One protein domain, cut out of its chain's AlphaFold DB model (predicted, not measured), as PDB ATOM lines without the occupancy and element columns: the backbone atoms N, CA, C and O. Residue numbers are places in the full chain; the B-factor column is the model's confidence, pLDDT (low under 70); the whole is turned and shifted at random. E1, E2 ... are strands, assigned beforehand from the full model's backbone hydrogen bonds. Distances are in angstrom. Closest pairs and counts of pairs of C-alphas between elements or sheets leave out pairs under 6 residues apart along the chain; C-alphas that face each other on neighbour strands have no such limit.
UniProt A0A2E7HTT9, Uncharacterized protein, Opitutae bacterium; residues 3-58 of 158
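What this domain is: This is residues 3 to 58 of the 158 residues of an uncharacterized protein of Opitutae bacterium (UniProt A0A2E7HTT9). Two separate pieces make this domain: a long two-stranded hairpin, E1 and E2, reaches away from a small sheet of three strands, E3, E4 and E5, and residues 20 to 29 join the two. The 56 printed residues hold no named helix and five named strands, E1 to E5 in chain order, and the class is all strand. Both sheets are antiparallel, in the orders E1 - E2 and E3 - E4 - E5. The whole is only just loose, close to extended, with a radius of gyration of the C-alphas of 14.8 A, and it is elongated, spanning 45 by 28 by 18 A.

How they stand to each other: E1, residues 3 to 9, and E2, residues 12 to 19, form an antiparallel hairpin at 154 degrees. N 3 and O 18 are within hydrogen-bond range at 2.8 A, as are N 9 and O 12 at 3.0 A. E3, residues 30 to 35, E4, residues 41 to 47, and E5, residues 50 to 57, form a meander, each strand the antiparallel neighbour of the one before. E3 and E4 are a hairpin at 163 degrees, with N 34 and O 42 at 2.9 A. E4 and E5 are a hairpin at 176 degrees, with N 57 and O 41 at 2.8 A. E3 and E5 are edge strands. E1 and E2 are each apart from E3, E4 and E5.

Where its parts are: E1 begins at C-alpha 3, (-5.097, 17.651, 34.034), and measures 18.5 A. E2 measures 22.5 A, E3 14.8 A, E4 20.0 A and E5 21.2 A. E5 ends at C-alpha 57, (5.657, 9.587, 32.898).

The domain as a whole: The C-alphas farthest apart, those of Gly 10 and Gly 49, are 45.8 A apart. The printed part has no cut. The link from E2 to E3 is short, and the other three are tight. The mean pLDDT of the printed part is 92.3, and no printed residue is under 70.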
ATOM      1  N   SER A   3      -5.694  16.462  33.431       94.62
ATOM      2  CA  SER A   3      -5.097  17.651  34.034       94.62
ATOM      3  C   SER A   3      -6.161  18.744  34.142       94.62
ATOM      4  O   SER A   3      -7.031  18.869  33.277       94.62
ATOM      5  N   ILE A   4      -6.128  19.513  35.230       96.19
ATOM      6  CA  ILE A   4      -7.046  20.633  35.450       96.19
ATOM      7  C   ILE A   4      -6.223  21.917  35.481       96.19
ATOM      8  O   ILE A   4      -5.386  22.102  36.361       96.19
ATOM      9  N   HIS A   5      -6.473  22.814  34.532       93.44
ATOM     10  CA  HIS A   5      -5.844  24.128  34.483       93.44
ATOM     11  C   HIS A   5      -6.751  25.152  35.155       93.44
ATOM     12  O   HIS A   5      -7.858  25.415  34.688       93.44
ATOM     13  N   LEU A   6      -6.292  25.722  36.265       93.25
ATOM     14  CA  LEU A   6      -7.073  26.670  37.049       93.25
ATOM     15  C   LEU A   6      -6.922  28.093  36.500       93.25
ATOM     16  O   LEU A   6      -5.808  28.569  36.289       93.25
ATOM     17  N   LYS A   7      -8.049  28.783  36.314       91.69
ATOM     18  CA  LYS A   7      -8.124  30.211  35.985       91.69
ATOM     19  C   LYS A   7      -8.798  30.954  37.140       91.69
ATOM     20  O   LYS A   7      -9.875  30.523  37.554       91.69
ATOM     21  N   PRO A   8      -8.185  32.015  37.695       92.38
ATOM     22  CA  PRO A   8      -8.813  32.816  38.743       92.38
ATOM     23  C   PRO A   8     -10.185  33.354  38.317       92.38
ATOM     24  O   PRO A   8     -10.319  33.879  37.215       92.38
ATOM     25  N   ASP A   9     -11.181  33.240  39.198       92.00
ATOM     26  CA  ASP A   9     -12.511  33.832  39.021       92.00
ATOM     27  C   ASP A   9     -13.072  34.278  40.379       92.00
ATOM     28  O   ASP A   9     -13.301  33.468  41.282       92.00
ATOM     29  N   GLY A  10     -13.220  35.592  40.567       91.50
ATOM     30  CA  GLY A  10     -13.532  36.188  41.869       91.50
ATOM     31  C   GLY A  10     -12.583  35.707  42.979       91.50
ATOM     32  O   GLY A  10     -11.362  35.809  42.851       91.50
ATOM     33  N   SER A  11     -13.146  35.165  44.063       91.94
ATOM     34  CA  SER A  11     -12.413  34.553  45.183       91.94
ATOM     35  C   SER A  11     -12.134  33.048  45.013       91.94
ATOM     36  O   SER A  11     -11.729  32.400  45.982       91.94
ATOM     37  N   SER A  12     -12.378  32.482  43.830       91.94
ATOM     38  CA  SER A  12     -12.262  31.052  43.512       91.94
ATOM     39  C   SER A  12     -11.494  30.830  42.195       91.94
ATOM     40  O   SER A  12     -10.781  31.719  41.718       91.94
ATOM     41  N   TYR A  13     -11.600  29.624  41.635       93.69
ATOM     42  CA  TYR A  13     -11.029  29.235  40.352       93.69
ATOM     43  C   TYR A  13     -12.052  28.491  39.493       93.69
ATOM     44  O   TYR A  13     -12.823  27.673  39.994       93.69
ATOM     45  N   ILE A  14     -11.983  28.714  38.183       95.31
ATOM     46  CA  ILE A  14     -12.609  27.862  37.173       95.31
ATOM     47  C   ILE A  14     -11.549  26.885  36.661       95.31
ATOM     48  O   ILE A  14     -10.455  27.293  36.268       95.31
ATOM     49  N   GLY A  15     -11.867  25.592  36.671       96.12
ATOM     50  CA  GLY A  15     -10.992  24.544  36.151       96.12
ATOM     51  C   GLY A  15     -11.302  24.207  34.696       96.12
ATOM     52  O   GLY A  15     -12.412  23.795  34.372       96.12
ATOM     53  N   GLU A  16     -10.307  24.324  33.824       96.25
ATOM     54  CA  GLU A  16     -10.347  23.794  32.463       96.25
ATOM     55  C   GLU A  16      -9.769  22.375  32.462       96.25
ATOM     56  O   GLU A  16      -8.580  22.167  32.713       96.25
ATOM     57  N   LYS A  17     -10.621  21.383  32.198       96.38
ATOM     58  CA  LYS A  17     -10.234  19.972  32.139       96.38
ATOM     59  C   LYS A  17      -9.598  19.649  30.789       96.38
ATOM     60  O   LYS A  17     -10.213  19.882  29.753       96.38
ATOM     61  N   ARG A  18      -8.423  19.022  30.808       96.56
ATOM     62  CA  ARG A  18      -7.750  18.481  29.621       96.56
ATOM     63  C   ARG A  18      -7.367  17.028  29.828       96.56
ATOM     64  O   ARG A  18      -7.019  16.606  30.931       96.56
ATOM     65  N   GLU A  19      -7.471  16.238  28.770       94.06
ATOM     66  CA  GLU A  19      -6.973  14.867  28.786       94.06
ATOM     67  C   GLU A  19      -5.449  14.876  28.912       94.06
ATOM     68  O   GLU A  19      -4.772  15.626  28.214       94.06
ATOM     69  N   PHE A  20      -4.922  14.092  29.856       93.81
ATOM     70  CA  PHE A  20      -3.485  14.007  30.109       93.81
ATOM     71  C   PHE A  20      -2.909  12.671  29.640       93.81
ATOM     72  O   PHE A  20      -1.985  12.644  28.838       93.81
ATOM     73  N   VAL A  21      -3.476  11.560  30.119       93.56
ATOM     74  CA  VAL A  21      -3.079  10.202  29.716       93.56
ATOM     75  C   VAL A  21      -4.322   9.338  29.588       93.56
ATOM     76  O   VAL A  21      -5.155   9.300  30.505       93.56
ATOM     77  N   SER A  22      -4.413   8.601  28.491       91.44
ATOM     78  CA  SER A  22      -5.402   7.553  28.265       91.44
ATOM     79  C   SER A  22      -4.747   6.291  27.722       91.44
ATOM     80  O   SER A  22      -3.623   6.305  27.225       91.44
ATOM     81  N   ASN A  23      -5.452   5.175  27.882       86.31
ATOM     82  CA  ASN A  23      -5.100   3.919  27.245       86.31
ATOM     83  C   ASN A  23      -5.840   3.855  25.902       86.31
ATOM     84  O   ASN A  23      -7.064   3.972  25.878       86.31
ATOM     85  N   SER A  24      -5.114   3.663  24.800       83.94
ATOM     86  CA  SER A  24      -5.707   3.573  23.460       83.94
ATOM     87  C   SER A  24      -6.566   2.321  23.269       83.94
ATOM     88  O   SER A  24      -7.476   2.318  22.448       83.94
ATOM     89  N   ASN A  25      -6.280   1.257  24.026       79.75
ATOM     90  CA  ASN A  25      -6.829  -0.079  23.802       79.75
ATOM     91  C   ASN A  25      -7.806  -0.516  24.905       79.75
ATOM     92  O   ASN A  25      -8.140  -1.696  24.994       79.75
ATOM     93  N   GLY A  26      -8.258   0.396  25.773       78.69
ATOM     94  CA  GLY A  26      -9.246   0.065  26.797       78.69
ATOM     95  C   GLY A  26      -9.263   1.006  27.995       78.69
ATOM     96  O   GLY A  26      -8.860   2.164  27.924       78.69
ATOM     97  N   SER A  27      -9.753   0.494  29.125       81.44
ATOM     98  CA  SER A  27      -9.820   1.256  30.371       81.44
ATOM     99  C   SER A  27      -8.430   1.459  30.979       81.44
ATOM    100  O   SER A  27      -7.596   0.551  30.992       81.44
ATOM    101  N   LEU A  28      -8.194   2.651  31.526       88.88
ATOM    102  CA  LEU A  28      -7.039   2.958  32.365       88.88
ATOM    103  C   LEU A  28      -7.507   2.998  33.825       88.88
ATOM    104  O   LEU A  28      -7.780   4.070  34.369       88.88
ATOM    105  N   ALA A  29      -7.673   1.821  34.431       91.12
ATOM    106  CA  ALA A  29      -8.122   1.670  35.814       91.12
ATOM    107  C   ALA A  29      -7.006   2.078  36.790       91.12
ATOM    108  O   ALA A  29      -6.240   1.236  37.250       91.12
ATOM    109  N   LEU A  30      -6.897   3.385  37.045       93.06
ATOM    110  CA  LEU A  30      -5.925   3.969  37.969       93.06
ATOM    111  C   LEU A  30      -6.207   3.511  39.400       93.06
ATOM    112  O   LEU A  30      -7.349   3.589  39.858       93.06
ATOM    113  N   THR A  31      -5.164   3.075  40.098       93.88
ATOM    114  CA  THR A  31      -5.247   2.696  41.514       93.88
ATOM    115  C   THR A  31      -4.513   3.678  42.413       93.88
ATOM    116  O   THR A  31      -5.031   3.998  43.477       93.88
ATOM    117  N   ASP A  32      -3.349   4.169  41.984       95.25
ATOM    118  CA  ASP A  32      -2.540   5.119  42.751       95.25
ATOM    119  C   ASP A  32      -1.596   5.931  41.845       95.25
ATOM    120  O   ASP A  32      -1.303   5.509  40.718       95.25
ATOM    121  N   VAL A  33      -1.130   7.086  42.329       96.38
ATOM    122  CA  VAL A  33      -0.194   7.988  41.640       96.38
ATOM    123  C   VAL A  33       0.706   8.718  42.637       96.38
ATOM    124  O   VAL A  33       0.228   9.222  43.648       96.38
ATOM    125  N   ASP A  34       1.991   8.841  42.309       97.25
ATOM    126  CA  ASP A  34       2.958   9.607  43.099       97.25
ATOM    127  C   ASP A  34       4.003  10.303  42.208       97.25
ATOM    128  O   ASP A  34       4.218   9.921  41.050       97.25
ATOM    129  N   ILE A  35       4.646  11.344  42.738       96.00
ATOM    130  CA  ILE A  35       5.779  12.025  42.105       96.00
ATOM    131  C   ILE A  35       7.060  11.575  42.799       96.00
ATOM    132  O   ILE A  35       7.280  11.852  43.975       96.00
ATOM    133  N   GLY A  36       7.923  10.895  42.048       95.12
ATOM    134  CA  GLY A  36       9.195  10.412  42.562       95.12
ATOM    135  C   GLY A  36      10.183  11.548  42.859       95.12
ATOM    136  O   GLY A  36      10.065  12.653  42.319       95.12
ATOM    137  N   PRO A  37      11.224  11.277  43.668       95.19
ATOM    138  CA  PRO A  37      12.295  12.241  43.940       95.19
ATOM    139  C   PRO A  37      13.114  12.598  42.687       95.19
ATOM    140  O   PRO A  37      13.837  13.588  42.677       95.19
ATOM    141  N   ASP A  38      12.999  11.800  41.625       94.19
ATOM    142  CA  ASP A  38      13.562  12.042  40.297       94.19
ATOM    143  C   ASP A  38      12.714  13.005  39.439       94.19
ATOM    144  O   ASP A  38      13.060  13.265  38.287       94.19
ATOM    145  N   GLY A  39      11.598  13.515  39.972       91.81
ATOM    146  CA  GLY A  39      10.686  14.431  39.284       91.81
ATOM    147  C   GLY A  39       9.768  13.757  38.261       91.81
ATOM    148  O   GLY A  39       9.031  14.450  37.556       91.81
ATOM    149  N   ASN A  40       9.787  12.424  38.160       95.88
ATOM    150  CA  ASN A  40       8.893  11.682  37.277       95.88
ATOM    151  C   ASN A  40       7.593  11.321  37.998       95.88
ATOM    152  O   ASN A  40       7.575  11.038  39.194       95.88
ATOM    153  N   MET A  41       6.496  11.279  37.245       96.69
ATOM    154  CA  MET A  41       5.219  10.795  37.761       96.69
ATOM    155  C   MET A  41       5.130   9.285  37.559       96.69
ATOM    156  O   MET A  41       5.299   8.789  36.443       96.69
ATOM    157  N   TYR A  42       4.810   8.563  38.623       97.06
ATOM    158  CA  TYR A  42       4.576   7.127  38.609       97.06
ATOM    159  C   TYR A  42       3.116   6.859  38.924       97.06
ATOM    160  O   TYR A  42       2.566   7.444  39.851       97.06
ATOM    161  N   PHE A  43       2.471   5.984  38.159       96.44
ATOM    162  CA  PHE A  43       1.106   5.579  38.469       96.44
ATOM    163  C   PHE A  43       0.889   4.096  38.215       96.44
ATOM    164  O   PHE A  43       1.438   3.506  37.278       96.44
ATOM    165  N   CYS A  44       0.053   3.507  39.058       95.38
ATOM    166  CA  CYS A  44      -0.329   2.111  38.978       95.38
ATOM    167  C   CYS A  44      -1.698   1.986  38.313       95.38
ATOM    168  O   CYS A  44      -2.610   2.788  38.539       95.38
ATOM    169  N   VAL A  45      -1.844   0.944  37.500       93.81
ATOM    170  CA  VAL A  45      -3.146   0.473  37.031       93.81
ATOM    171  C   VAL A  45      -3.356  -0.964  37.463       93.81
ATOM    172  O   VAL A  45      -2.388  -1.707  37.637       93.81
ATOM    173  N   GLY A  46      -4.616  -1.370  37.566       91.25
ATOM    174  CA  GLY A  46      -4.984  -2.761  37.800       91.25
ATOM    175  C   GLY A  46      -6.251  -2.902  38.633       91.25
ATOM    176  O   GLY A  46      -7.080  -1.996  38.716       91.25
ATOM    177  N   GLY A  47      -6.387  -4.068  39.264       86.62
ATOM    178  CA  GLY A  47      -7.538  -4.417  40.095       86.62
ATOM    179  C   GLY A  47      -8.671  -5.097  39.321       86.62
ATOM    180  O   GLY A  47      -8.643  -5.220  38.100       86.62
ATOM    181  N   ARG A  48      -9.672  -5.598  40.058       86.81
ATOM    182  CA  ARG A  48     -10.848  -6.337  39.539       86.81
ATOM    183  C   ARG A  48     -10.531  -7.430  38.498       86.81
ATOM    184  O   ARG A  48     -11.252  -7.574  37.517       86.81
ATOM    185  N   GLY A  49      -9.446  -8.179  38.703       83.38
ATOM    186  CA  GLY A  49      -9.011  -9.239  37.781       83.38
ATOM    187  C   GLY A  49      -8.407  -8.736  36.462       83.38
ATOM    188  O   GLY A  49      -8.086  -9.547  35.600       83.38
ATOM    189  N   GLY A  50      -8.245  -7.421  36.295       83.69
ATOM    190  CA  GLY A  50      -7.533  -6.818  35.175       83.69
ATOM    191  C   GLY A  50      -6.016  -6.856  35.361       83.69
ATOM    192  O   GLY A  50      -5.505  -6.920  36.484       83.69
ATOM    193  N   GLN A  51      -5.293  -6.781  34.243       87.12
ATOM    194  CA  GLN A  51      -3.835  -6.752  34.247       87.12
ATOM    195  C   GLN A  51      -3.320  -5.524  35.004       87.12
ATOM    196  O   GLN A  51      -3.740  -4.397  34.737       87.12
ATOM    197  N   SER A  52      -2.402  -5.759  35.942       91.19
ATOM    198  CA  SER A  52      -1.763  -4.687  36.705       91.19
ATOM    199  C   SER A  52      -0.471  -4.240  36.028       91.19
ATOM    200  O   SER A  52       0.244  -5.050  35.434       91.19
ATOM    201  N   SER A  53      -0.167  -2.947  36.071       92.00
ATOM    202  CA  SER A  53       1.059  -2.392  35.484       92.00
ATOM    203  C   SER A  53       1.461  -1.100  36.187       92.00
ATOM    204  O   SER A  53       0.607  -0.351  36.658       92.00
ATOM    205  N   LEU A  54       2.768  -0.839  36.226       95.00
ATOM    206  CA  LEU A  54       3.349   0.414  36.698       95.00
ATOM    207  C   LEU A  54       3.822   1.221  35.490       95.00
ATOM    208  O   LEU A  54       4.589   0.721  34.666       95.00
ATOM    209  N   TYR A  55       3.386   2.472  35.404       95.25
ATOM    210  CA  TYR A  55       3.797   3.403  34.362       95.25
ATOM    211  C   TYR A  55       4.664   4.510  34.946       95.25
ATOM    212  O   TYR A  55       4.432   4.974  36.061       95.25
ATOM    213  N   ARG A  56       5.633   4.967  34.147       96.38
ATOM    214  CA  ARG A  56       6.432   6.163  34.414       96.38
ATOM    215  C   ARG A  56       6.164   7.203  33.335       96.38
ATOM    216  O   ARG A  56       6.308   6.913  32.149       96.38
ATOM    217  N   VAL A  57       5.842   8.418  33.755       95.81
ATOM    218  CA  VAL A  57       5.657   9.587  32.898       95.81
ATOM    219  C   VAL A  57       6.784  10.574  33.174       95.81
ATOM    220  O   VAL A  57       6.993  11.000  34.308       95.81
ATOM    221  N   SER A  58       7.498  10.936  32.112       95.12
ATOM    222  CA  SER A  58       8.630  11.863  32.137       95.12
ATOM    223  C   SER A  58       8.418  12.961  31.103       95.12
ATOM    224  O   SER A  58       8.114  12.655  29.943       95.12
TER     225      SER A  58